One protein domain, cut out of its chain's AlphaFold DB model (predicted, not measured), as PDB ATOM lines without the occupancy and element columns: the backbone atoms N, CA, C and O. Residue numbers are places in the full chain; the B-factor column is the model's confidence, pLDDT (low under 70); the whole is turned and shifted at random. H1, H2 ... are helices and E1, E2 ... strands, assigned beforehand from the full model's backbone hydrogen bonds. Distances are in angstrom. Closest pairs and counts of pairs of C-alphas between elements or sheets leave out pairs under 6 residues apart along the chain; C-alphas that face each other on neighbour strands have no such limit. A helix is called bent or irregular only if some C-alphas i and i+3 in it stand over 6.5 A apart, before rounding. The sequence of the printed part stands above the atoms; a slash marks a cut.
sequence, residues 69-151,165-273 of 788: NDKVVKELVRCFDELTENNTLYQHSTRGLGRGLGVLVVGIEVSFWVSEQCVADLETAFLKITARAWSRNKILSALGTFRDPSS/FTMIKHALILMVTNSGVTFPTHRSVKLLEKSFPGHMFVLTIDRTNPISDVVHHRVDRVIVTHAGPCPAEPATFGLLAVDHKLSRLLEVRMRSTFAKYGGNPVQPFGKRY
ATOM      1  N   ASN A  69     117.583 -60.915  33.220       78.75
ATOM      2  CA  ASN A  69     117.081 -60.753  31.860       78.75
ATOM      3  C   ASN A  69     117.104 -62.072  31.082       78.75
ATOM      4  O   ASN A  69     116.170 -62.315  30.333       78.75
ATOM      5  N   ASP A  70     118.092 -62.943  31.282       80.31
ATOM      6  CA  ASP A  70     118.147 -64.247  30.614       80.31
ATOM      7  C   ASP A  70     116.975 -65.138  31.027       80.31
ATOM      8  O   ASP A  70     116.390 -65.804  30.176       80.31
ATOM      9  N   LYS A  71     116.554 -65.092  32.299       83.50
ATOM     10  CA  LYS A  71     115.348 -65.803  32.762       83.50
ATOM     11  C   LYS A  71     114.084 -65.273  32.090       83.50
ATOM     12  O   LYS A  71     113.303 -66.058  31.555       83.50
ATOM     13  N   VAL A  72     113.918 -63.949  32.045       83.44
ATOM     14  CA  VAL A  72     112.778 -63.300  31.370       83.44
ATOM     15  C   VAL A  72     112.774 -63.612  29.872       83.44
ATOM     16  O   VAL A  72     111.729 -63.882  29.289       83.44
ATOM     17  N   VAL A  73     113.944 -63.593  29.234       83.88
ATOM     18  CA  VAL A  73     114.105 -63.896  27.809       83.88
ATOM     19  C   VAL A  73     113.782 -65.362  27.533       83.88
ATOM     20  O   VAL A  73     113.085 -65.643  26.563       83.88
ATOM     21  N   LYS A  74     114.219 -66.295  28.385       86.25
ATOM     22  CA  LYS A  74     113.845 -67.714  28.286       86.25
ATOM     23  C   LYS A  74     112.336 -67.906  28.402       86.25
ATOM     24  O   LYS A  74     111.762 -68.628  27.591       86.25
ATOM     25  N   GLU A  75     111.693 -67.222  29.344       86.31
ATOM     26  CA  GLU A  75     110.236 -67.256  29.499       86.31
ATOM     27  C   GLU A  75     109.514 -66.659  28.283       86.31
ATOM     28  O   GLU A  75     108.557 -67.241  27.775       86.31
ATOM     29  N   LEU A  76     110.005 -65.539  27.752       85.56
ATOM     30  CA  LEU A  76     109.482 -64.936  26.529       85.56
ATOM     31  C   LEU A  76     109.594 -65.905  25.342       85.56
ATOM     32  O   LEU A  76     108.624 -66.105  24.612       85.56
ATOM     33  N   VAL A  77     110.761 -66.529  25.158       85.75
ATOM     34  CA  VAL A  77     111.007 -67.528  24.108       85.75
ATOM     35  C   VAL A  77     110.078 -68.729  24.269       85.75
ATOM     36  O   VAL A  77     109.513 -69.173  23.267       85.75
ATOM     37  N   ARG A  78     109.855 -69.196  25.504       87.06
ATOM     38  CA  ARG A  78     108.890 -70.258  25.817       87.06
ATOM     39  C   ARG A  78     107.476 -69.866  25.393       87.06
ATOM     40  O   ARG A  78     106.844 -70.616  24.658       87.06
ATOM     41  N   CYS A  79     107.009 -68.672  25.760       85.38
ATOM     42  CA  CYS A  79     105.694 -68.182  25.337       85.38
ATOM     43  C   CYS A  79     105.577 -68.051  23.808       85.38
ATOM     44  O   CYS A  79     104.516 -68.315  23.247       85.38
ATOM     45  N   PHE A  80     106.652 -67.673  23.110       83.88
ATOM     46  CA  PHE A  80     106.682 -67.669  21.643       83.88
ATOM     47  C   PHE A  80     106.580 -69.076  21.038       83.88
ATOM     48  O   PHE A  80     105.927 -69.256  20.004       83.88
ATOM     49  N   ASP A  81     107.220 -70.070  21.653       83.00
ATOM     50  CA  ASP A  81     107.115 -71.466  21.223       83.00
ATOM     51  C   ASP A  81     105.699 -72.007  21.446       83.00
ATOM     52  O   ASP A  81     105.112 -72.544  20.507       83.00
ATOM     53  N   GLU A  82     105.106 -71.756  22.617       83.00
ATOM     54  CA  GLU A  82     103.711 -72.107  22.929       83.00
ATOM     55  C   GLU A  82     102.725 -71.449  21.955       83.00
ATOM     56  O   GLU A  82     101.821 -72.104  21.431       83.00
ATOM     57  N   LEU A  83     102.906 -70.155  21.658       79.75
ATOM     58  CA  LEU A  83     102.107 -69.438  20.662       79.75
ATOM     59  C   LEU A  83     102.167 -70.146  19.305       79.75
ATOM     60  O   LEU A  83     101.168 -70.217  18.586       79.75
ATOM     61  N   THR A  84     103.336 -70.665  18.943       72.38
ATOM     62  CA  THR A  84     103.531 -71.278  17.633       72.38
ATOM     63  C   THR A  84     102.953 -72.674  17.558       72.38
ATOM     64  O   THR A  84     102.261 -72.983  16.590       72.38
ATOM     65  N   GLU A  85     103.180 -73.499  18.575       73.62
ATOM     66  CA  GLU A  85     102.573 -74.828  18.676       73.62
ATOM     67  C   GLU A  85     101.043 -74.708  18.612       73.62
ATOM     68  O   GLU A  85     100.399 -75.348  17.778       73.62
ATOM     69  N   ASN A  86     100.471 -73.751  19.343       71.94
ATOM     70  CA  ASN A  86      99.045 -73.446  19.265       71.94
ATOM     71  C   ASN A  86      98.615 -72.952  17.876       71.94
ATOM     72  O   ASN A  86      97.590 -73.395  17.360       71.94
ATOM     73  N   ASN A  87      99.392 -72.082  17.224       68.31
ATOM     74  CA  ASN A  87      99.081 -71.608  15.872       68.31
ATOM     75  C   ASN A  87      99.117 -72.725  14.825       68.31
ATOM     76  O   ASN A  87      98.309 -72.702  13.898       68.31
ATOM     77  N   THR A  88     100.014 -73.705  14.948       63.81
ATOM     78  CA  THR A  88     100.028 -74.863  14.040       63.81
ATOM     79  C   THR A  88      98.772 -75.702  14.185       63.81
ATOM     80  O   THR A  88      98.129 -76.020  13.185       63.81
ATOM     81  N   LEU A  89      98.366 -75.970  15.427       58.97
ATOM     82  CA  LEU A  89      97.126 -76.677  15.733       58.97
ATOM     83  C   LEU A  89      95.908 -75.914  15.190       58.97
ATOM     84  O   LEU A  89      95.042 -76.506  14.544       58.97
ATOM     85  N   TYR A  90      95.883 -74.587  15.355       58.62
ATOM     86  CA  TYR A  90      94.825 -73.729  14.817       58.62
ATOM     87  C   TYR A  90      94.793 -73.708  13.283       58.62
ATOM     88  O   TYR A  90      93.719 -73.830  12.699       58.62
ATOM     89  N   GLN A  91      95.945 -73.616  12.609       60.66
ATOM     90  CA  GLN A  91      96.021 -73.643  11.141       60.66
ATOM     91  C   GLN A  91      95.506 -74.964  10.550       60.66
ATOM     92  O   GLN A  91      94.901 -74.953   9.478       60.66
ATOM     93  N   HIS A  92      95.705 -76.086  11.246       56.28
ATOM     94  CA  HIS A  92      95.147 -77.375  10.839       56.28
ATOM     95  C   HIS A  92      93.639 -77.485  11.105       56.28
ATOM     96  O   HIS A  92      92.938 -78.139  10.332       56.28
ATOM     97  N   SER A  93      93.136 -76.830  12.155       53.00
ATOM     98  CA  SER A  93      91.735 -76.913  12.578       53.00
ATOM     99  C   SER A  93      90.800 -75.979  11.797       53.00
ATOM    100  O   SER A  93      89.699 -76.384  11.425       53.00
ATOM    101  N   THR A  94      91.221 -74.750  11.486       49.69
ATOM    102  CA  THR A  94      90.365 -73.752  10.828       49.69
ATOM    103  C   THR A  94      90.842 -73.453   9.409       49.69
ATOM    104  O   THR A  94      91.504 -72.445   9.155       49.69
ATOM    105  N   ARG A  95      90.476 -74.310   8.447       46.28
ATOM    106  CA  ARG A  95      90.603 -74.005   7.010       46.28
ATOM    107  C   ARG A  95      89.634 -72.869   6.632       46.28
ATOM    108  O   ARG A  95      88.544 -73.134   6.144       46.28
ATOM    109  N   GLY A  96      90.014 -71.613   6.880       47.97
ATOM    110  CA  GLY A  96      89.340 -70.434   6.307       47.97
ATOM    111  C   GLY A  96      88.920 -69.310   7.265       47.97
ATOM    112  O   GLY A  96      88.559 -68.241   6.783       47.97
ATOM    113  N   LEU A  97      88.996 -69.482   8.590       48.56
ATOM    114  CA  LEU A  97      88.779 -68.375   9.537       48.56
ATOM    115  C   LEU A  97      90.086 -67.591   9.725       48.56
ATOM    116  O   LEU A  97      91.156 -68.184   9.865       48.56
ATOM    117  N   GLY A  98      90.003 -66.259   9.652       55.19
ATOM    118  CA  GLY A  98      91.161 -65.360   9.640       55.19
ATOM    119  C   GLY A  98      92.148 -65.627  10.781       55.19
ATOM    120  O   GLY A  98      91.748 -65.911  11.907       55.19
ATOM    121  N   ARG A  99      93.452 -65.529  10.482       62.50
ATOM    122  CA  ARG A  99      94.521 -65.713  11.473       62.50
ATOM    123  C   ARG A  99      94.330 -64.716  12.613       62.50
ATOM    124  O   ARG A  99      94.381 -63.507  12.383       62.50
ATOM    125  N   GLY A 100      94.132 -65.225  13.825       68.56
ATOM    126  CA  GLY A 100      94.123 -64.388  15.016       68.56
ATOM    127  C   GLY A 100      95.468 -63.679  15.213       68.56
ATOM    128  O   GLY A 100      96.500 -64.138  14.724       68.56
ATOM    129  N   LEU A 101      95.460 -62.541  15.900       78.38
ATOM    130  CA  LEU A 101      96.633 -61.784  16.312       78.38
ATOM    131  C   LEU A 101      97.421 -62.583  17.359       78.38
ATOM    132  O   LEU A 101      96.885 -62.902  18.422       78.38
ATOM    133  N   GLY A 102      98.675 -62.914  17.041       83.75
ATOM    134  CA  GLY A 102      99.551 -63.699  17.909       83.75
ATOM    135  C   GLY A 102     100.492 -62.856  18.768       83.75
ATOM    136  O   GLY A 102     100.783 -63.236  19.899       83.75
ATOM    137  N   VAL A 103     100.950 -61.709  18.263       90.12
ATOM    138  CA  VAL A 103     101.864 -60.812  18.987       90.12
ATOM    139  C   VAL A 103     101.351 -59.379  18.913       90.12
ATOM    140  O   VAL A 103     101.129 -58.844  17.827       90.12
ATOM    141  N   LEU A 104     101.198 -58.737  20.065       91.94
ATOM    142  CA  LEU A 104     100.813 -57.336  20.181       91.94
ATOM    143  C   LEU A 104     101.940 -56.554  20.859       91.94
ATOM    144  O   LEU A 104     102.223 -56.759  22.038       91.94
ATOM    145  N   VAL A 105     102.555 -55.620  20.137       93.44
ATOM    146  CA  VAL A 105     103.556 -54.703  20.699       93.44
ATOM    147  C   VAL A 105     102.909 -53.345  20.944       93.44
ATOM    148  O   VAL A 105     102.171 -52.829  20.105       93.44
ATOM    149  N   VAL A 106     103.141 -52.761  22.117       92.44
ATOM    150  CA  VAL A 106     102.426 -51.568  22.575       92.44
ATOM    151  C   VAL A 106     103.393 -50.483  23.029       92.44
ATOM    152  O   VAL A 106     104.181 -50.675  23.954       92.44
ATOM    153  N   GLY A 107     103.251 -49.286  22.460       91.31
ATOM    154  CA  GLY A 107     104.084 -48.126  22.779       91.31
ATOM    155  C   GLY A 107     103.328 -46.800  22.696       91.31
ATOM    156  O   GLY A 107     102.137 -46.755  22.382       91.31
ATOM    157  N   ILE A 108     104.026 -45.699  22.975       89.56
ATOM    158  CA  ILE A 108     103.569 -44.331  22.678       89.56
ATOM    159  C   ILE A 108     104.741 -43.499  22.170       89.56
ATOM    160  O   ILE A 108     105.872 -43.724  22.607       89.56
ATOM    161  N   GLU A 109     104.453 -42.573  21.252       87.94
ATOM    162  CA  GLU A 109     105.447 -41.702  20.608       87.94
ATOM    163  C   GLU A 109     106.671 -42.504  20.129       87.94
ATOM    164  O   GLU A 109     106.535 -43.503  19.429       87.94
ATOM    165  N   VAL A 110     107.863 -42.124  20.579       89.69
ATOM    166  CA  VAL A 110     109.146 -42.713  20.196       89.69
ATOM    167  C   VAL A 110     109.216 -44.219  20.492       89.69
ATOM    168  O   VAL A 110     109.713 -45.001  19.684       89.69
ATOM    169  N   SER A 111     108.637 -44.672  21.613       91.00
ATOM    170  CA  SER A 111     108.556 -46.107  21.924       91.00
ATOM    171  C   SER A 111     107.579 -46.855  21.013       91.00
ATOM    172  O   SER A 111     107.733 -48.058  20.816       91.00
ATOM    173  N   PHE A 112     106.560 -46.175  20.476       93.00
ATOM    174  CA  PHE A 112     105.630 -46.766  19.513       93.00
ATOM    175  C   PHE A 112     106.290 -46.958  18.149       93.00
ATOM    176  O   PHE A 112     106.199 -48.049  17.604       93.00
ATOM    177  N   TRP A 113     107.021 -45.967  17.643       93.94
ATOM    178  CA  TRP A 113     107.643 -46.059  16.318       93.94
ATOM    179  C   TRP A 113     108.708 -47.158  16.230       93.94
ATOM    180  O   TRP A 113     108.730 -47.930  15.276       93.94
ATOM    181  N   VAL A 114     109.528 -47.322  17.273       93.94
ATOM    182  CA  VAL A 114     110.461 -48.463  17.357       93.94
ATOM    183  C   VAL A 114     109.717 -49.796  17.515       93.94
ATOM    184  O   VAL A 114     110.171 -50.833  17.032       93.94
ATOM    185  N   SER A 115     108.539 -49.791  18.149       94.44
ATOM    186  CA  SER A 115     107.681 -50.982  18.214       94.44
ATOM    187  C   SER A 115     107.096 -51.349  16.848       94.44
ATOM    188  O   SER A 115     106.993 -52.535  16.545       94.44
ATOM    189  N   GLU A 116     106.725 -50.367  16.021       94.62
ATOM    190  CA  GLU A 116     106.263 -50.591  14.644       94.62
ATOM    191  C   GLU A 116     107.360 -51.235  13.799       94.62
ATOM    192  O   GLU A 116     107.107 -52.264  13.172       94.62
ATOM    193  N   GLN A 117     108.586 -50.706  13.871       95.25
ATOM    194  CA  GLN A 117     109.736 -51.330  13.218       95.25
ATOM    195  C   GLN A 117     109.943 -52.763  13.723       95.25
ATOM    196  O   GLN A 117     110.072 -53.690  12.931       95.25
ATOM    197  N   CYS A 118     109.860 -52.978  15.038       95.00
ATOM    198  CA  CYS A 118     110.021 -54.309  15.611       95.00
ATOM    199  C   CYS A 118     108.996 -55.327  15.134       95.00
ATOM    200  O   CYS A 118     109.319 -56.505  14.979       95.00
ATOM    201  N   VAL A 119     107.764 -54.889  14.924       94.06
ATOM    202  CA  VAL A 119     106.718 -55.734  14.363       94.06
ATOM    203  C   VAL A 119     107.008 -56.048  12.898       94.06
ATOM    204  O   VAL A 119     106.910 -57.214  12.523       94.06
ATOM    205  N   ALA A 120     107.438 -55.063  12.105       93.56
ATOM    206  CA  ALA A 120     107.832 -55.284  10.714       93.56
ATOM    207  C   ALA A 120     108.994 -56.289  10.593       93.56
ATOM    208  O   ALA A 120     108.982 -57.162   9.722       93.56
ATOM    209  N   ASP A 121     109.960 -56.237  11.512       94.19
ATOM    210  CA  ASP A 121     111.083 -57.177  11.539       94.19
ATOM    211  C   ASP A 121     110.648 -58.592  11.931       94.19
ATOM    212  O   ASP A 121     111.105 -59.574  11.344       94.19
ATOM    213  N   LEU A 122     109.730 -58.717  12.898       91.81
ATOM    214  CA  LEU A 122     109.149 -60.009  13.268       91.81
ATOM    215  C   LEU A 122     108.385 -60.630  12.096       91.81
ATOM    216  O   LEU A 122     108.542 -61.822  11.842       91.81
ATOM    217  N   GLU A 123     107.599 -59.843  11.361       89.75
ATOM    218  CA  GLU A 123     106.882 -60.317  10.169       89.75
ATOM    219  C   GLU A 123     107.846 -60.679   9.025       89.75
ATOM    220  O   GLU A 123     107.618 -61.657   8.306       89.75
ATOM    221  N   THR A 124     108.956 -59.946   8.895       90.06
ATOM    222  CA  THR A 124     110.014 -60.228   7.912       90.06
ATOM    223  C   THR A 124     110.736 -61.538   8.231       90.06
ATOM    224  O   THR A 124     110.935 -62.369   7.342       90.06
ATOM    225  N   ALA A 125     111.083 -61.767   9.501       89.31
ATOM    226  CA  ALA A 125     111.762 -62.983   9.944       89.31
ATOM    227  C   ALA A 125     110.824 -64.209   9.999       89.31
ATOM    228  O   ALA A 125     111.256 -65.332   9.707       89.31
ATOM    229  N   PHE A 126     109.548 -64.008  10.355       88.12
ATOM    230  CA  PHE A 126     108.572 -65.063  10.642       88.12
ATOM    231  C   PHE A 126     107.216 -64.815   9.948       88.12
ATOM    232  O   PHE A 126     106.263 -64.336  10.559       88.12
ATOM    233  N   LEU A 127     107.078 -65.249   8.690       80.50
ATOM    234  CA  LEU A 127     105.873 -65.042   7.859       80.50
ATOM    235  C   LEU A 127     104.547 -65.530   8.464       80.50
ATOM    236  O   LEU A 127     103.466 -65.083   8.067       80.50
ATOM    237  N   LYS A 128     104.598 -66.550   9.323       80.31
ATOM    238  CA  LYS A 128     103.396 -67.145   9.923       80.31
ATOM    239  C   LYS A 128     103.000 -66.468  11.239       80.31
ATOM    240  O   LYS A 128     101.891 -66.724  11.705       80.31
ATOM    241  N   ILE A 129     103.846 -65.604  11.807       81.75
ATOM    242  CA  ILE A 129     103.507 -64.815  12.993       81.75
ATOM    243  C   ILE A 129     102.704 -63.593  12.553       81.75
ATOM    244  O   ILE A 129     103.156 -62.782  11.755       81.75
ATOM    245  N   THR A 130     101.501 -63.456  13.098       84.88
ATOM    246  CA  THR A 130     100.696 -62.239  12.990       84.88
ATOM    247  C   THR A 130     101.090 -61.306  14.130       84.88
ATOM    248  O   THR A 130     100.698 -61.517  15.281       84.88
ATOM    249  N   ALA A 131     101.891 -60.289  13.821       88.44
ATOM    250  CA  ALA A 131     102.323 -59.289  14.787       88.44
ATOM    251  C   ALA A 131     101.689 -57.930  14.464       88.44
ATOM    252  O   ALA A 131     101.506 -57.574  13.305       88.44
ATOM    253  N   ARG A 132     101.304 -57.153  15.481       90.50
ATOM    254  CA  ARG A 132     100.791 -55.785  15.294       90.50
ATOM    255  C   ARG A 132     101.348 -54.857  16.356       90.50
ATOM    256  O   ARG A 132     101.428 -55.223  17.525       90.50
ATOM    257  N   ALA A 133     101.682 -53.638  15.949       90.81
ATOM    258  CA  ALA A 133     102.069 -52.568  16.854       90.81
ATOM    259  C   ALA A 133     100.884 -51.624  17.051       90.81
ATOM    260  O   ALA A 133     100.361 -51.087  16.074       90.81
ATOM    261  N   TRP A 134     100.459 -51.392  18.294       89.38
ATOM    262  CA  TRP A 134      99.387 -50.445  18.612       89.38
ATOM    263  C   TRP A 134      99.843 -49.328  19.547       89.38
ATOM    264  O   TRP A 134     100.535 -49.545  20.543       89.38
ATOM    265  N   SER A 135      99.370 -48.116  19.254       87.62
ATOM    266  CA  SER A 135      99.505 -46.991  20.170       87.62
ATOM    267  C   SER A 135      98.635 -47.219  21.405       87.62
ATOM    268  O   SER A 135      97.492 -47.679  21.319       87.62
ATOM    269  N   ARG A 136      99.143 -46.832  22.573       80.31
ATOM    270  CA  ARG A 136      98.406 -46.904  23.846       80.31
ATOM    271  C   ARG A 136      97.076 -46.169  23.805       80.31
ATOM    272  O   ARG A 136      96.098 -46.666  24.354       80.31
ATOM    273  N   ASN A 137      97.011 -45.040  23.100       81.38
ATOM    274  CA  ASN A 137      95.770 -44.282  22.945       81.38
ATOM    275  C   ASN A 137      94.712 -45.096  22.192       81.38
ATOM    276  O   ASN A 137      93.541 -45.070  22.565       81.38
ATOM    277  N   LYS A 138      95.129 -45.901  21.208       80.06
ATOM    278  CA  LYS A 138      94.241 -46.829  20.500       80.06
ATOM    279  C   LYS A 138      93.729 -47.923  21.434       80.06
ATOM    280  O   LYS A 138      92.549 -48.239  21.401       80.06
ATOM    281  N   ILE A 139      94.577 -48.442  22.322       79.06
ATOM    282  CA  ILE A 139      94.181 -49.449  23.321       79.06
ATOM    283  C   ILE A 139      93.226 -48.871  24.354       79.06
ATOM    284  O   ILE A 139      92.240 -49.513  24.690       79.06
ATOM    285  N   LEU A 140      93.477 -47.662  24.853       77.31
ATOM    286  CA  LEU A 140      92.549 -46.995  25.766       77.31
ATOM    287  C   LEU A 140      91.223 -46.683  25.082       77.31
ATOM    288  O   LEU A 140      90.176 -46.881  25.686       77.31
ATOM    289  N   SER A 141      91.257 -46.261  23.819       71.44
ATOM    290  CA  SER A 141      90.045 -46.068  23.029       71.44
ATOM    291  C   SER A 141      89.330 -47.381  22.729       71.44
ATOM    292  O   SER A 141      88.128 -47.336  22.519       71.44
ATOM    293  N   ALA A 142      90.032 -48.516  22.684       69.44
ATOM    294  CA  ALA A 142      89.446 -49.806  22.328       69.44
ATOM    295  C   ALA A 142      88.986 -50.649  23.519       69.44
ATOM    296  O   ALA A 142      87.993 -51.362  23.437       69.44
ATOM    297  N   LEU A 143      89.699 -50.568  24.639       69.12
ATOM    298  CA  LEU A 143      89.397 -51.296  25.871       69.12
ATOM    299  C   LEU A 143      88.731 -50.398  26.925       69.12
ATOM    300  O   LEU A 143      88.102 -50.896  27.855       69.12
ATOM    301  N   GLY A 144      88.851 -49.073  26.816       60.22
ATOM    302  CA  GLY A 144      88.174 -48.120  27.706       60.22
ATOM    303  C   GLY A 144      86.697 -47.904  27.362       60.22
ATOM    304  O   GLY A 144      85.896 -47.615  28.249       60.22
ATOM    305  N   THR A 145      86.328 -48.121  26.102       53.59
ATOM    306  CA  THR A 145      84.973 -48.035  25.519       53.59
ATOM    307  C   THR A 145      84.111 -49.273  25.762       53.59
ATOM    308  O   THR A 145      82.948 -49.287  25.378       53.59
ATOM    309  N   PHE A 146      84.578 -50.272  26.523       50.69
ATOM    310  CA  PHE A 146      83.688 -51.324  27.049       50.69
ATOM    311  C   PHE A 146      82.482 -50.763  27.835       50.69
ATOM    312  O   PHE A 146      81.541 -51.498  28.118       50.69
ATOM    313  N   ARG A 147      82.504 -49.474  28.209       46.09
ATOM    314  CA  ARG A 147      81.392 -48.761  28.852       46.09
ATOM    315  C   ARG A 147      80.642 -47.765  27.961       46.09
ATOM    316  O   ARG A 147      79.584 -47.329  28.391       46.09
ATOM    317  N   ASP A 148      81.160 -47.423  26.783       43.59
ATOM    318  CA  ASP A 148      80.503 -46.527  25.822       43.59
ATOM    319  C   ASP A 148      80.887 -46.964  24.394       43.59
ATOM    320  O   ASP A 148      82.057 -46.846  24.028       43.59
ATOM    321  N   PRO A 149      79.955 -47.495  23.583       46.81
ATOM    322  CA  PRO A 149      80.236 -48.129  22.291       46.81
ATOM    323  C   PRO A 149      80.545 -47.136  21.155       46.81
ATOM    324  O   PRO A 149      80.339 -47.456  19.982       46.81
ATOM    325  N   SER A 150      81.031 -45.931  21.458       49.62
ATOM    326  CA  SER A 150      81.489 -45.024  20.410       49.62
ATOM    327  C   SER A 150      82.723 -45.628  19.731       49.62
ATOM    328  O   SER A 150      83.756 -45.880  20.350       49.62
ATOM    329  N   SER A 151      82.563 -45.931  18.441       51.81
ATOM    330  CA  SER A 151      83.613 -46.449  17.560       51.81
ATOM    331  C   SER A 151      84.900 -45.625  17.722       51.81
ATOM    332  O   SER A 151      84.819 -44.396  17.820       51.81
ATOM    333  N   PHE A 165      87.745 -61.465  19.803       41.06
ATOM    334  CA  PHE A 165      87.507 -62.507  18.790       41.06
ATOM    335  C   PHE A 165      88.691 -62.732  17.831       41.06
ATOM    336  O   PHE A 165      88.726 -63.743  17.139       41.06
ATOM    337  N   THR A 166      89.663 -61.815  17.784       55.81
ATOM    338  CA  THR A 166      90.834 -61.870  16.896       55.81
ATOM    339  C   THR A 166      92.133 -62.060  17.654       55.81
ATOM    340  O   THR A 166      93.042 -62.627  17.076       55.81
ATOM    341  N   MET A 167      92.268 -61.653  18.920       64.81
ATOM    342  CA  MET A 167      93.439 -62.047  19.712       64.81
ATOM    343  C   MET A 167      93.323 -63.521  20.088       64.81
ATOM    344  O   MET A 167      92.304 -63.965  20.617       64.81
ATOM    345  N   ILE A 168      94.378 -64.287  19.827       69.50
ATOM    346  CA  ILE A 168      94.459 -65.677  20.279       69.50
ATOM    347  C   ILE A 168      94.476 -65.660  21.818       69.50
ATOM    348  O   ILE A 168      95.076 -64.768  22.415       69.50
ATOM    349  N   LYS A 169      93.848 -66.642  22.488       72.62
ATOM    350  CA  LYS A 169      93.835 -66.732  23.970       72.62
ATOM    351  C   LYS A 169      95.235 -66.673  24.603       72.62
ATOM    352  O   LYS A 169      95.359 -66.282  25.756       72.62
ATOM    353  N   HIS A 170      96.261 -67.025  23.832       77.88
ATOM    354  CA  HIS A 170      97.673 -67.032  24.212       77.88
ATOM    355  C   HIS A 170      98.499 -65.944  23.507       77.88
ATOM    356  O   HIS A 170      99.707 -66.099  23.355       77.88
ATOM    357  N   ALA A 171      97.864 -64.872  23.023       84.12
ATOM    358  CA  ALA A 171      98.558 -63.784  22.343       84.12
ATOM    359  C   ALA A 171      99.589 -63.127  23.270       84.12
ATOM    360  O   ALA A 171      99.272 -62.737  24.394       84.12
ATOM    361  N   LEU A 172     100.817 -62.981  22.779       90.56
ATOM    362  CA  LEU A 172     101.922 -62.387  23.519       90.56
ATOM    363  C   LEU A 172     101.841 -60.863  23.439       90.56
ATOM    364  O   LEU A 172     101.774 -60.299  22.347       90.56
ATOM    365  N   ILE A 173     101.874 -60.192  24.588       92.62
ATOM    366  CA  ILE A 173     101.784 -58.732  24.668       92.62
ATOM    367  C   ILE A 173     103.118 -58.179  25.162       92.62
ATOM    368  O   ILE A 173     103.523 -58.460  26.286       92.62
ATOM    369  N   LEU A 174     103.778 -57.348  24.357       94.12
ATOM    370  CA  LEU A 174     105.016 -56.661  24.727       94.12
ATOM    371  C   LEU A 174     104.772 -55.157  24.881       94.12
ATOM    372  O   LEU A 174     104.499 -54.455  23.910       94.12
ATOM    373  N   MET A 175     104.897 -54.642  26.100       94.06
ATOM    374  CA  MET A 175     104.754 -53.220  26.401       94.06
ATOM    375  C   MET A 175     106.118 -52.530  26.433       94.06
ATOM    376  O   MET A 175     106.917 -52.791  27.323       94.06
ATOM    377  N   VAL A 176     106.364 -51.604  25.507       93.81
ATOM    378  CA  VAL A 176     107.657 -50.918  25.350       93.81
ATOM    379  C   VAL A 176     107.586 -49.506  25.922       93.81
ATOM    380  O   VAL A 176     106.959 -48.623  25.338       93.81
ATOM    381  N   THR A 177     108.179 -49.261  27.088       90.62
ATOM    382  CA  THR A 177     108.091 -47.973  27.794       90.62
ATOM    383  C   THR A 177     109.422 -47.564  28.401       90.62
ATOM    384  O   THR A 177     109.913 -48.231  29.301       90.62
ATOM    385  N   ASN A 178     109.985 -46.426  27.987       83.94
ATOM    386  CA  ASN A 178     111.235 -45.966  28.591       83.94
ATOM    387  C   ASN A 178     111.032 -45.576  30.071       83.94
ATOM    388  O   ASN A 178     111.596 -46.198  30.959       83.94
ATOM    389  N   SER A 179     110.139 -44.620  30.352       82.00
ATOM    390  CA  SER A 179     109.977 -44.035  31.695       82.00
ATOM    391  C   SER A 179     109.282 -44.934  32.717       82.00
ATOM    392  O   SER A 179     109.410 -44.715  33.917       82.00
ATOM    393  N   GLY A 180     108.461 -45.890  32.272       79.88
ATOM    394  CA  GLY A 180     107.720 -46.737  33.207       79.88
ATOM    395  C   GLY A 180     106.584 -46.059  33.991       79.88
ATOM    396  O   GLY A 180     105.901 -46.726  34.762       79.88
ATOM    397  N   VAL A 181     106.352 -44.757  33.792       81.25
ATOM    398  CA  VAL A 181     105.397 -43.946  34.581       81.25
ATOM    399  C   VAL A 181     104.322 -43.262  33.734       81.25
ATOM    400  O   VAL A 181     103.388 -42.670  34.267       81.25
ATOM    401  N   THR A 182     104.424 -43.326  32.404       78.88
ATOM    402  CA  THR A 182     103.503 -42.634  31.494       78.88
ATOM    403  C   THR A 182     102.053 -43.071  31.730       78.88
ATOM    404  O   THR A 182     101.708 -44.234  31.515       78.88
ATOM    405  N   PHE A 183     101.183 -42.140  32.134       81.75
ATOM    406  CA  PHE A 183      99.828 -42.443  32.608       81.75
ATOM    407  C   PHE A 183      98.975 -43.276  31.628       81.75
ATOM    408  O   PHE A 183      98.457 -44.314  32.063       81.75
ATOM    409  N   PRO A 184      98.857 -42.917  30.324       79.38
ATOM    410  CA  PRO A 184      98.115 -43.736  29.363       79.38
ATOM    411  C   PRO A 184      98.582 -45.192  29.345       79.38
ATOM    412  O   PRO A 184      97.786 -46.123  29.351       79.38
ATOM    413  N   THR A 185      99.894 -45.385  29.421       84.56
ATOM    414  CA  THR A 185     100.549 -46.692  29.453       84.56
ATOM    415  C   THR A 185     100.158 -47.519  30.638       84.56
ATOM    416  O   THR A 185      99.766 -48.667  30.475       84.56
ATOM    417  N   HIS A 186     100.279 -46.945  31.827       86.25
ATOM    418  CA  HIS A 186      99.985 -47.650  33.057       86.25
ATOM    419  C   HIS A 186      98.514 -48.084  33.087       86.25
ATOM    420  O   HIS A 186      98.197 -49.204  33.489       86.25
ATOM    421  N   ARG A 187      97.607 -47.251  32.559       85.19
ATOM    422  CA  ARG A 187      96.197 -47.619  32.401       85.19
ATOM    423  C   ARG A 187      95.991 -48.719  31.352       85.19
ATOM    424  O   ARG A 187      95.231 -49.648  31.617       85.19
ATOM    425  N   SER A 188      96.675 -48.656  30.207       86.12
ATOM    426  CA  SER A 188      96.644 -49.724  29.197       86.12
ATOM    427  C   SER A 188      97.164 -51.050  29.755       86.12
ATOM    428  O   SER A 188      96.537 -52.072  29.508       86.12
ATOM    429  N   VAL A 189      98.244 -51.039  30.545       89.31
ATOM    430  CA  VAL A 189      98.803 -52.240  31.196       89.31
ATOM    431  C   VAL A 189      97.770 -52.890  32.101       89.31
ATOM    432  O   VAL A 189      97.496 -54.072  31.953       89.31
ATOM    433  N   LYS A 190      97.118 -52.118  32.976       87.81
ATOM    434  CA  LYS A 190      96.080 -52.657  33.869       87.81
ATOM    435  C   LYS A 190      94.901 -53.275  33.121       87.81
ATOM    436  O   LYS A 190      94.343 -54.267  33.577       87.81
ATOM    437  N   LEU A 191      94.495 -52.677  31.999       85.25
ATOM    438  CA  LEU A 191      93.417 -53.218  31.170       85.25
ATOM    439  C   LEU A 191      93.851 -54.504  30.459       85.25
ATOM    440  O   LEU A 191      93.111 -55.481  30.487       85.25
ATOM    441  N   LEU A 192      95.048 -54.515  29.873       87.25
ATOM    442  CA  LEU A 192      95.578 -55.671  29.152       87.25
ATOM    443  C   LEU A 192      95.865 -56.845  30.084       87.25
ATOM    444  O   LEU A 192      95.446 -57.948  29.767       87.25
ATOM    445  N   GLU A 193      96.477 -56.615  31.246       87.56
ATOM    446  CA  GLU A 193      96.742 -57.676  32.227       87.56
ATOM    447  C   GLU A 193      95.438 -58.262  32.784       87.56
ATOM    448  O   GLU A 193      95.342 -59.459  33.035       87.56
ATOM    449  N   LYS A 194      94.382 -57.447  32.916       85.50
ATOM    450  CA  LYS A 194      93.055 -57.946  33.295       85.50
ATOM    451  C   LYS A 194      92.422 -58.811  32.198       85.50
ATOM    452  O   LYS A 194      91.706 -59.757  32.516       85.50
ATOM    453  N   SER A 195      92.628 -58.465  30.928       82.62
ATOM    454  CA  SER A 195      92.050 -59.180  29.782       82.62
ATOM    455  C   SER A 195      92.853 -60.416  29.361       82.62
ATOM    456  O   SER A 195      92.258 -61.390  28.913       82.62
ATOM    457  N   PHE A 196      94.177 -60.386  29.514       84.12
ATOM    458  CA  PHE A 196      95.125 -61.421  29.093       84.12
ATOM    459  C   PHE A 196      96.124 -61.715  30.225       84.12
ATOM    460  O   PHE A 196      97.325 -61.454  30.081       84.12
ATOM    461  N   PRO A 197      95.638 -62.225  31.373       84.06
ATOM    462  CA  PRO A 197      96.461 -62.406  32.559       84.06
ATOM    463  C   PRO A 197      97.600 -63.369  32.259       84.06
ATOM    464  O   PRO A 197      97.380 -64.493  31.806       84.06
ATOM    465  N   GLY A 198      98.832 -62.950  32.532       83.50
ATOM    466  CA  GLY A 198      99.964 -63.836  32.320       83.50
ATOM    467  C   GLY A 198     100.388 -64.045  30.868       83.50
ATOM    468  O   GLY A 198     101.117 -65.002  30.603       83.50
ATOM    469  N   HIS A 199     100.071 -63.128  29.956       86.94
ATOM    470  CA  HIS A 199     100.692 -63.075  28.621       86.94
ATOM    471  C   HIS A 199     101.411 -61.746  28.328       86.94
ATOM    472  O   HIS A 199     101.883 -61.516  27.215       86.94
ATOM    473  N   MET A 200     101.534 -60.887  29.342       90.69
ATOM    474  CA  MET A 200     102.166 -59.580  29.228       90.69
ATOM    475  C   MET A 200     103.638 -59.594  29.648       90.69
ATOM    476  O   MET A 200     104.000 -60.188  30.663       90.69
ATOM    477  N   PHE A 201     104.457 -58.890  28.871       92.94
ATOM    478  CA  PHE A 201     105.856 -58.572  29.128       92.94
ATOM    479  C   PHE A 201     106.049 -57.059  29.050       92.94
ATOM    480  O   PHE A 201     105.396 -56.374  28.256       92.94
ATOM    481  N   VAL A 202     106.957 -56.524  29.860       92.81
ATOM    482  CA  VAL A 202     107.265 -55.090  29.900       92.81
ATOM    483  C   VAL A 202     108.737 -54.894  29.579       92.81
ATOM    484  O   VAL A 202     109.584 -55.456  30.257       92.81
ATOM    485  N   LEU A 203     109.043 -54.071  28.580       92.69
ATOM    486  CA  LEU A 203     110.383 -53.570  28.296       92.69
ATOM    487  C   LEU A 203     110.503 -52.143  28.831       92.69
ATOM    488  O   LEU A 203     109.777 -51.252  28.379       92.69
ATOM    489  N   THR A 204     111.400 -51.926  29.791       90.25
ATOM    490  CA  THR A 204     111.534 -50.634  30.468       90.25
ATOM    491  C   THR A 204     112.928 -50.351  31.022       90.25
ATOM    492  O   THR A 204     113.785 -51.226  31.024       90.25
ATOM    493  N   ILE A 205     113.184 -49.114  31.453       83.88
ATOM    494  CA  ILE A 205     114.502 -48.674  31.924       83.88
ATOM    495  C   ILE A 205     114.868 -49.202  33.309       83.88
ATOM    496  O   ILE A 205     116.038 -49.462  33.578       83.88
ATOM    497  N   ASP A 206     113.867 -49.375  34.170       81.56
ATOM    498  CA  ASP A 206     114.024 -49.747  35.572       81.56
ATOM    499  C   ASP A 206     112.832 -50.592  36.035       81.56
ATOM    500  O   ASP A 206     111.717 -50.422  35.551       81.56
ATOM    501  N   ARG A 207     113.050 -51.490  36.994       81.19
ATOM    502  CA  ARG A 207     112.011 -52.332  37.594       81.19
ATOM    503  C   ARG A 207     111.213 -51.633  38.673       81.19
ATOM    504  O   ARG A 207     110.146 -52.120  39.016       81.19
ATOM    505  N   THR A 208     111.703 -50.535  39.237       81.19
ATOM    506  CA  THR A 208     111.011 -49.867  40.353       81.19
ATOM    507  C   THR A 208     109.806 -49.035  39.910       81.19
ATOM    508  O   THR A 208     109.189 -48.338  40.712       81.19
ATOM    509  N   ASN A 209     109.465 -49.075  38.619       81.00
ATOM    510  CA  ASN A 209     108.416 -48.236  38.078       81.00
ATOM    511  C   ASN A 209     107.002 -48.824  38.281       81.00
ATOM    512  O   ASN A 209     106.818 -50.044  38.294       81.00
ATOM    513  N   PRO A 210     105.964 -47.967  38.330       84.12
ATOM    514  CA  PRO A 210     104.583 -48.396  38.559       84.12
ATOM    515  C   PRO A 210     104.029 -49.358  37.507       84.12
ATOM    516  O   PRO A 210     103.072 -50.077  37.770       84.12
ATOM    517  N   ILE A 211     104.559 -49.349  36.279       85.19
ATOM    518  CA  ILE A 211     104.136 -50.300  35.242       85.19
ATOM    519  C   ILE A 211     104.660 -51.699  35.550       85.19
ATOM    520  O   ILE A 211     103.925 -52.672  35.381       85.19
ATOM    521  N   SER A 212     105.902 -51.786  36.015       83.50
ATOM    522  CA  SER A 212     106.500 -53.031  36.471       83.50
ATOM    523  C   SER A 212     105.693 -53.574  37.637       83.50
ATOM    524  O   SER A 212     105.389 -54.755  37.612       83.50
ATOM    525  N   ASP A 213     105.212 -52.730  38.563       83.06
ATOM    526  CA  ASP A 213     104.367 -53.151  39.700       83.06
ATOM    527  C   ASP A 213     103.094 -53.893  39.278       83.06
ATOM    528  O   ASP A 213     102.660 -54.826  39.951       83.06
ATOM    529  N   VAL A 214     102.504 -53.524  38.137       84.44
ATOM    530  CA  VAL A 214     101.297 -54.196  37.628       84.44
ATOM    531  C   VAL A 214     101.598 -55.621  37.155       84.44
ATOM    532  O   VAL A 214     100.736 -56.490  37.258       84.44
ATOM    533  N   VAL A 215     102.814 -55.866  36.660       82.25
ATOM    534  CA  VAL A 215     103.257 -57.172  36.145       82.25
ATOM    535  C   VAL A 215     104.134 -57.920  37.175       82.25
ATOM    536  O   VAL A 215     104.329 -59.128  37.061       82.25
ATOM    537  N   HIS A 216     104.585 -57.240  38.238       62.22
ATOM    538  CA  HIS A 216     105.569 -57.682  39.247       62.22
ATOM    539  C   HIS A 216     105.138 -58.865  40.096       62.22
ATOM    540  O   HIS A 216     105.991 -59.535  40.674       62.22
ATOM    541  N   HIS A 217     103.846 -59.204  40.122       63.19
ATOM    542  CA  HIS A 217     103.416 -60.503  40.648       63.19
ATOM    543  C   HIS A 217     104.122 -61.678  39.938       63.19
ATOM    544  O   HIS A 217     104.099 -62.803  40.434       63.19
ATOM    545  N   ARG A 218     104.769 -61.418  38.792       65.12
ATOM    546  CA  ARG A 218     105.619 -62.330  38.034       65.12
ATOM    547  C   ARG A 218     106.924 -61.616  37.677       65.12
ATOM    548  O   ARG A 218     107.048 -61.016  36.610       65.12
ATOM    549  N   VAL A 219     107.896 -61.693  38.584       62.72
ATOM    550  CA  VAL A 219     109.222 -61.058  38.461       62.72
ATOM    551  C   VAL A 219     109.894 -61.395  37.115       62.72
ATOM    552  O   VAL A 219     110.570 -60.549  36.543       62.72
ATOM    553  N   ASP A 220     109.599 -62.558  36.528       74.50
ATOM    554  CA  ASP A 220     110.171 -63.059  35.267       74.50
ATOM    555  C   ASP A 220     109.571 -62.458  33.974       74.50
ATOM    556  O   ASP A 220     109.607 -63.089  32.918       74.50
ATOM    557  N   ARG A 221     108.998 -61.246  34.018       85.75
ATOM    558  CA  ARG A 221     108.312 -60.620  32.858       85.75
ATOM    559  C   ARG A 221     108.686 -59.171  32.579       85.75
ATOM    560  O   ARG A 221     108.136 -58.554  31.661       85.75
ATOM    561  N   VAL A 222     109.626 -58.629  33.346       90.06
ATOM    562  CA  VAL A 222     110.114 -57.258  33.189       90.06
ATOM    563  C   VAL A 222     111.524 -57.289  32.603       90.06
ATOM    564  O   VAL A 222     112.494 -57.627  33.276       90.06
ATOM    565  N   ILE A 223     111.633 -56.910  31.334       90.38
ATOM    566  CA  ILE A 223     112.889 -56.770  30.601       90.38
ATOM    567  C   ILE A 223     113.432 -55.368  30.851       90.38
ATOM    568  O   ILE A 223     112.768 -54.368  30.570       90.38
ATOM    569  N   VAL A 224     114.660 -55.296  31.359       89.38
ATOM    570  CA  VAL A 224     115.308 -54.025  31.688       89.38
ATOM    571  C   VAL A 224     116.282 -53.631  30.578       89.38
ATOM    572  O   VAL A 224     117.114 -54.437  30.154       89.38
ATOM    573  N   THR A 225     116.203 -52.390  30.095       86.50
ATOM    574  CA  THR A 225     117.115 -51.884  29.054       86.50
ATOM    575  C   THR A 225     118.506 -51.576  29.590       86.50
ATOM    576  O   THR A 225     119.465 -51.659  28.832       86.50
ATOM    577  N   HIS A 226     118.622 -51.289  30.891       84.00
ATOM    578  CA  HIS A 226     119.852 -50.866  31.566       84.00
ATOM    579  C   HIS A 226     120.440 -49.559  31.016       84.00
ATOM    580  O   HIS A 226     121.631 -49.313  31.165       84.00
ATOM    581  N   ALA A 227     119.607 -48.688  30.434       77.88
ATOM    582  CA  ALA A 227     120.065 -47.385  29.947       77.88
ATOM    583  C   ALA A 227     120.483 -46.414  31.077       77.88
ATOM    584  O   ALA A 227     121.062 -45.370  30.797       77.88
ATOM    585  N   GLY A 228     120.205 -46.754  32.344       75.94
ATOM    586  CA  GLY A 228     120.417 -45.870  33.495       75.94
ATOM    587  C   GLY A 228     119.373 -44.748  33.558       75.94
ATOM    588  O   GLY A 228     118.547 -44.628  32.664       75.94
ATOM    589  N   PRO A 229     119.332 -43.931  34.621       71.38
ATOM    590  CA  PRO A 229     118.410 -42.802  34.675       71.38
ATOM    591  C   PRO A 229     118.731 -41.783  33.569       71.38
ATOM    592  O   PRO A 229     119.856 -41.301  33.473       71.38
ATOM    593  N   CYS A 230     117.718 -41.427  32.772       68.19
ATOM    594  CA  CYS A 230     117.765 -40.358  31.767       68.19
ATOM    595  C   CYS A 230     117.007 -39.126  32.313       68.19
ATOM    596  O   CYS A 230     115.797 -39.027  32.088       68.19
ATOM    597  N   PRO A 231     117.650 -38.231  33.090       55.66
ATOM    598  CA  PRO A 231     116.955 -37.210  33.880       55.66
ATOM    599  C   PRO A 231     116.325 -36.077  33.060       55.66
ATOM    600  O   PRO A 231     115.333 -35.511  33.510       55.66
ATOM    601  N   ALA A 232     116.855 -35.745  31.881       55.47
ATOM    602  CA  ALA A 232     116.357 -34.627  31.086       55.47
ATOM    603  C   ALA A 232     116.835 -34.712  29.631       55.47
ATOM    604  O   ALA A 232     117.737 -33.987  29.236       55.47
ATOM    605  N   GLU A 233     116.245 -35.594  28.819       58.22
ATOM    606  CA  GLU A 233     116.540 -35.617  27.383       58.22
ATOM    607  C   GLU A 233     115.292 -35.966  26.555       58.22
ATOM    608  O   GLU A 233     114.450 -36.769  26.984       58.22
ATOM    609  N   PRO A 234     115.161 -35.425  25.332       65.31
ATOM    610  CA  PRO A 234     114.420 -36.142  24.307       65.31
ATOM    611  C   PRO A 234     115.003 -37.559  24.161       65.31
ATOM    612  O   PRO A 234     116.205 -37.741  24.277       65.31
ATOM    613  N   ALA A 235     114.167 -38.582  23.958       70.06
ATOM    614  CA  ALA A 235     114.594 -39.983  24.056       70.06
ATOM    615  C   ALA A 235     115.693 -40.349  23.028       70.06
ATOM    616  O   ALA A 235     115.391 -40.648  21.878       70.06
ATOM    617  N   THR A 236     116.951 -40.344  23.475       83.38
ATOM    618  CA  THR A 236     118.182 -40.665  22.727       83.38
ATOM    619  C   THR A 236     118.705 -42.044  23.140       83.38
ATOM    620  O   THR A 236     118.309 -43.059  22.573       83.38
ATOM    621  N   PHE A 237     119.523 -42.109  24.194       82.12
ATOM    622  CA  PHE A 237     120.129 -43.319  24.739       82.12
ATOM    623  C   PHE A 237     119.078 -44.320  25.198       82.12
ATOM    624  O   PHE A 237     119.190 -45.506  24.913       82.12
ATOM    625  N   GLY A 238     118.014 -43.843  25.851       85.00
ATOM    626  CA  GLY A 238     116.902 -44.705  26.242       85.00
ATOM    627  C   GLY A 238     116.203 -45.339  25.037       85.00
ATOM    628  O   GLY A 238     115.797 -46.495  25.112       85.00
ATOM    629  N   LEU A 239     116.107 -44.621  23.910       89.12
ATOM    630  CA  LEU A 239     115.539 -45.168  22.678       89.12
ATOM    631  C   LEU A 239     116.466 -46.203  22.041       89.12
ATOM    632  O   LEU A 239     116.011 -47.290  21.704       89.12
ATOM    633  N   LEU A 240     117.757 -45.890  21.930       89.69
ATOM    634  CA  LEU A 240     118.768 -46.809  21.401       89.69
ATOM    635  C   LEU A 240     118.878 -48.079  22.237       89.69
ATOM    636  O   LEU A 240     118.993 -49.167  21.689       89.69
ATOM    637  N   ALA A 241     118.788 -47.967  23.560       89.44
ATOM    638  CA  ALA A 241     118.779 -49.123  24.442       89.44
ATOM    639  C   ALA A 241     117.513 -49.973  24.244       89.44
ATOM    640  O   ALA A 241     117.587 -51.200  24.271       89.44
ATOM    641  N   VAL A 242     116.353 -49.346  24.017       91.50
ATOM    642  CA  VAL A 242     115.121 -50.062  23.650       91.50
ATOM    643  C   VAL A 242     115.291 -50.785  22.313       91.50
ATOM    644  O   VAL A 242     115.001 -51.979  22.246       91.50
ATOM    645  N   ASP A 243     115.781 -50.105  21.275       93.44
ATOM    646  CA  ASP A 243     116.007 -50.709  19.958       93.44
ATOM    647  C   ASP A 243     117.028 -51.857  20.017       93.44
ATOM    648  O   ASP A 243     116.766 -52.955  19.521       93.44
ATOM    649  N   HIS A 244     118.134 -51.664  20.741       91.75
ATOM    650  CA  HIS A 244     119.146 -52.689  20.986       91.75
ATOM    651  C   HIS A 244     118.562 -53.925  21.676       91.75
ATOM    652  O   HIS A 244     118.796 -55.053  21.237       91.75
ATOM    653  N   LYS A 245     117.750 -53.740  22.727       91.31
ATOM    654  CA  LYS A 245     117.089 -54.867  23.401       91.31
ATOM    655  C   LYS A 245     116.106 -55.578  22.484       91.31
ATOM    656  O   LYS A 245     116.095 -56.804  22.480       91.31
ATOM    657  N   LEU A 246     115.310 -54.856  21.699       93.44
ATOM    658  CA  LEU A 246     114.376 -55.471  20.749       93.44
ATOM    659  C   LEU A 246     115.113 -56.250  19.652       93.44
ATOM    660  O   LEU A 246     114.711 -57.370  19.335       93.44
ATOM    661  N   SER A 247     116.226 -55.718  19.151       93.00
ATOM    662  CA  SER A 247     117.112 -56.400  18.199       93.00
ATOM    663  C   SER A 247     117.698 -57.679  18.795       93.00
ATOM    664  O   SER A 247     117.685 -58.734  18.159       93.00
ATOM    665  N   ARG A 248     118.121 -57.634  20.064       89.94
ATOM    666  CA  ARG A 248     118.626 -58.814  20.772       89.94
ATOM    667  C   ARG A 248     117.540 -59.865  21.004       89.94
ATOM    668  O   ARG A 248     117.811 -61.056  20.869       89.94
ATOM    669  N   LEU A 249     116.319 -59.449  21.340       90.38
ATOM    670  CA  LEU A 249     115.177 -60.359  21.475       90.38
ATOM    671  C   LEU A 249     114.861 -61.053  20.147       90.38
ATOM    672  O   LEU A 249     114.619 -62.261  20.133       90.38
ATOM    673  N   LEU A 250     114.912 -60.307  19.041       91.75
ATOM    674  CA  LEU A 250     114.745 -60.852  17.700       91.75
ATOM    675  C   LEU A 250     115.836 -61.883  17.382       91.75
ATOM    676  O   LEU A 250     115.508 -63.001  16.992       91.75
ATOM    677  N   GLU A 251     117.109 -61.560  17.620       90.44
ATOM    678  CA  GLU A 251     118.235 -62.474  17.393       90.44
ATOM    679  C   GLU A 251     118.101 -63.768  18.203       90.44
ATOM    680  O   GLU A 251     118.230 -64.867  17.658       90.44
ATOM    681  N   VAL A 252     117.809 -63.654  19.505       88.94
ATOM    682  CA  VAL A 252     117.627 -64.816  20.384       88.94
ATOM    683  C   VAL A 252     116.480 -65.682  19.878       88.94
ATOM    684  O   VAL A 252     116.633 -66.901  19.793       88.94
ATOM    685  N   ARG A 253     115.364 -65.070  19.467       87.88
ATOM    686  CA  ARG A 253     114.235 -65.799  18.886       87.88
ATOM    687  C   ARG A 253     114.610 -66.473  17.570       87.88
ATOM    688  O   ARG A 253     114.203 -67.610  17.317       87.88
ATOM    689  N   MET A 254     115.377 -65.797  16.720       89.44
ATOM    690  CA  MET A 254     115.821 -66.356  15.449       89.44
ATOM    691  C   MET A 254     116.737 -67.571  15.665       89.44
ATOM    692  O   MET A 254     116.569 -68.607  15.012       89.44
ATOM    693  N   ARG A 255     117.659 -67.485  16.632       88.69
ATOM    694  CA  ARG A 255     118.551 -68.586  17.023       88.69
ATOM    695  C   ARG A 255     117.796 -69.745  17.658       88.69
ATOM    696  O   ARG A 255     118.006 -70.881  17.245       88.69
ATOM    697  N   SER A 256     116.895 -69.479  18.605       86.12
ATOM    698  CA  SER A 256     116.115 -70.531  19.272       86.12
ATOM    699  C   SER A 256     115.253 -71.299  18.269       86.12
ATOM    700  O   SER A 256     115.210 -72.528  18.286       86.12
ATOM    701  N   THR A 257     114.636 -70.580  17.328       84.69
ATOM    702  CA  THR A 257     113.842 -71.189  16.257       84.69
ATOM    703  C   THR A 257     114.723 -72.024  15.326       84.69
ATOM    704  O   THR A 257     114.342 -73.128  14.951       84.69
ATOM    705  N   PHE A 258     115.917 -71.543  14.964       85.31
ATOM    706  CA  PHE A 258     116.847 -72.326  14.148       85.31
ATOM    707  C   PHE A 258     117.348 -73.584  14.861       85.31
ATOM    708  O   PHE A 258     117.413 -74.635  14.238       85.31
ATOM    709  N   ALA A 259     117.653 -73.503  16.155       85.62
ATOM    710  CA  ALA A 259     118.101 -74.654  16.932       85.62
ATOM    711  C   ALA A 259     117.008 -75.731  17.049       85.62
ATOM    712  O   ALA A 259     117.297 -76.915  16.906       85.62
ATOM    713  N   LYS A 260     115.748 -75.326  17.269       82.00
ATOM    714  CA  LYS A 260     114.621 -76.255  17.453       82.00
ATOM    715  C   LYS A 260     114.134 -76.886  16.142       82.00
ATOM    716  O   LYS A 260     113.747 -78.049  16.140       82.00
ATOM    717  N   TYR A 261     114.143 -76.135  15.039       77.69
ATOM    718  CA  TYR A 261     113.510 -76.547  13.772       77.69
ATOM    719  C   TYR A 261     114.495 -76.707  12.599       77.69
ATOM    720  O   TYR A 261     114.105 -77.078  11.490       77.69
ATOM    721  N   GLY A 262     115.782 -76.438  12.822       77.06
ATOM    722  CA  GLY A 262     116.822 -76.486  11.799       77.06
ATOM    723  C   GLY A 262     116.646 -75.434  10.696       77.06
ATOM    724  O   GLY A 262     116.012 -74.388  10.871       77.06
ATOM    725  N   GLY A 263     117.233 -75.717   9.530       66.12
ATOM    726  CA  GLY A 263     117.172 -74.862   8.337       66.12
ATOM    727  C   GLY A 263     115.973 -75.102   7.418       66.12
ATOM    728  O   GLY A 263     115.958 -74.569   6.315       66.12
ATOM    729  N   ASN A 264     114.990 -75.916   7.813       63.66
ATOM    730  CA  ASN A 264     113.938 -76.361   6.902       63.66
ATOM    731  C   ASN A 264     112.796 -75.314   6.787       63.66
ATOM    732  O   ASN A 264     112.077 -75.085   7.765       63.66
ATOM    733  N   PRO A 265     112.584 -74.670   5.617       57.56
ATOM    734  CA  PRO A 265     111.669 -73.527   5.468       57.56
ATOM    735  C   PRO A 265     110.177 -73.895   5.531       57.56
ATOM    736  O   PRO A 265     109.333 -73.030   5.772       57.56
ATOM    737  N   VAL A 266     109.830 -75.177   5.348       54.25
ATOM    738  CA  VAL A 266     108.437 -75.680   5.325       54.25
ATOM    739  C   VAL A 266     107.792 -75.688   6.725       54.25
ATOM    740  O   VAL A 266     106.574 -75.798   6.882       54.25
ATOM    741  N   GLN A 267     108.599 -75.499   7.764       59.03
ATOM    742  CA  GLN A 267     108.227 -75.658   9.166       59.03
ATOM    743  C   GLN A 267     107.405 -74.457   9.721       59.03
ATOM    744  O   GLN A 267     107.096 -73.503   8.988       59.03
ATOM    745  N   PRO A 268     106.900 -74.496  10.972       54.50
ATOM    746  CA  PRO A 268     105.653 -73.829  11.358       54.50
ATOM    747  C   PRO A 268     105.695 -72.300  11.441       54.50
ATOM    748  O   PRO A 268     104.658 -71.677  11.648       54.50
ATOM    749  N   PHE A 269     106.849 -71.687  11.175       55.78
ATOM    750  CA  PHE A 269     107.055 -70.238  11.201       55.78
ATOM    751  C   PHE A 269     107.080 -69.567   9.823       55.78
ATOM    752  O   PHE A 269     106.908 -68.353   9.745       55.78
ATOM    753  N   GLY A 270     107.297 -70.323   8.735       63.16
ATOM    754  CA  GLY A 270     107.577 -69.720   7.425       63.16
ATOM    755  C   GLY A 270     108.831 -68.842   7.487       63.16
ATOM    756  O   GLY A 270     108.812 -67.679   7.097       63.16
ATOM    757  N   LYS A 271     109.889 -69.387   8.086       71.56
ATOM    758  CA  LYS A 271     111.159 -68.703   8.327       71.56
ATOM    759  C   LYS A 271     111.809 -68.283   6.999       71.56
ATOM    760  O   LYS A 271     111.873 -69.087   6.072       71.56
ATOM    761  N   ARG A 272     112.309 -67.042   6.933       75.56
ATOM    762  CA  ARG A 272     112.987 -66.453   5.755       75.56
ATOM    763  C   ARG A 272     114.494 -66.245   5.923       75.56
ATOM    764  O   ARG A 272     115.077 -65.433   5.221       75.56
ATOM    765  N   TYR A 273     115.118 -66.946   6.860       83.31
ATOM    766  CA  TYR A 273     116.548 -66.798   7.130       83.31
ATOM    767  C   TYR A 273     117.238 -68.163   7.245       83.31
ATOM    768  O   TYR A 273     116.588 -69.166   7.531       83.31
TER     769      TYR A 273
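What this domain is: This is residues 69 to 151 and 165 to 273 of the 788 residues of an uncharacterized protein of Porphyridium purpureum (UniProt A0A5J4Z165). A strongly twisted sheet of five parallel strands forms the middle layer, with helices H1, H2 and H6 over one face and H3, H4 and H5 on the other. The end of H1 and the start of the next link, residues 92 to 97, stick out from this three-layer body. The 192 printed residues, mixed in class, run H1 E1 H2 E2 H3 E3 H4 E4 H5 E5 H6, and the sheet's order is E2 E1 E3 E4 E5. The whole is compact, with a radius of gyration of the C-alphas of 16.6 A and spans of 49 by 41 by 28 A.

How they stand to each other: Start at the inner strands E1, residues 101 to 107, and E3, residues 167 to 177, where N 104 and O 172 are 2.8 A apart, within hydrogen-bond range. Beside E1 look for edge strand E2, residues 131 to 135, with N 132 and O 103 at 2.9 A. Beside E3 comes E4, residues 200 to 204, with N 201 and O 173 at 2.8 A; then edge strand E5, residues 222 to 224, with N 223 and O 202 at 2.7 A. On one face, H2, residues 110 to 125, runs along the strands over E2 and E1 at a height over the sheet of 8.2 A. H6, residues 237 to 261, is over E4 and touches H2 at a shallow tilt of 19 degrees, the closest C-alphas being those of Val 114 and Asp 243, 6.5 A apart. H1, residues 69 to 93, is over E3, E4 and E5; it only just touches H6, with 3 pairs of C-alphas within 8 A, the closest those of Val 77 and Arg 253 at 6.4 A. On the opposite face, H4, residues 183 to 195, touches H5, residues 210 to 215, at His 186 and Ile 211, their closest C-alphas, 5.4 A apart. H3, residues 136 to 147, touches H4 at a steep tilt of 56 degrees, with the C-alphas of Leu 140 and Ser 188 closest at 6.0 A. E1-H2-E2, E3-H4-E4 and E4-H5-E5 are strand-helix-strand units, parallel neighbour strands joined through a helix, each with a right-handed crossover. Every O i to N i+4 pair is within hydrogen-bond range in H1, H2, H4 and H6; H3 has 5 of 8, and H5 0 of 2 but 3 of 3 O i to N i+3 pairs.

Where its parts are: Find C-alpha 69 at (117.081, -60.753, 31.860); from there H1 runs 35.7 A. H6 runs 35.6 A to C-alpha 261 at (113.510, -76.547, 13.772). E3, 21.9 A long, bends by 102 degrees at residue 170. H3 is only just irregular: C-alphas 144 and 147 are 6.9 A apart.

The domain as a whole: The C-alphas farthest apart, of Arg 95 and Ala 232, are 52.9 A apart. Residues 152 to 164 are not printed; C-alphas 151 and 165 are 16.6 A apart across that cut. The link from E5 to H6 is long, 12 residues. Mean pLDDT of the printed part is 79.2; 45 residues are under 70, among them 87 to 100 and 142 to 151.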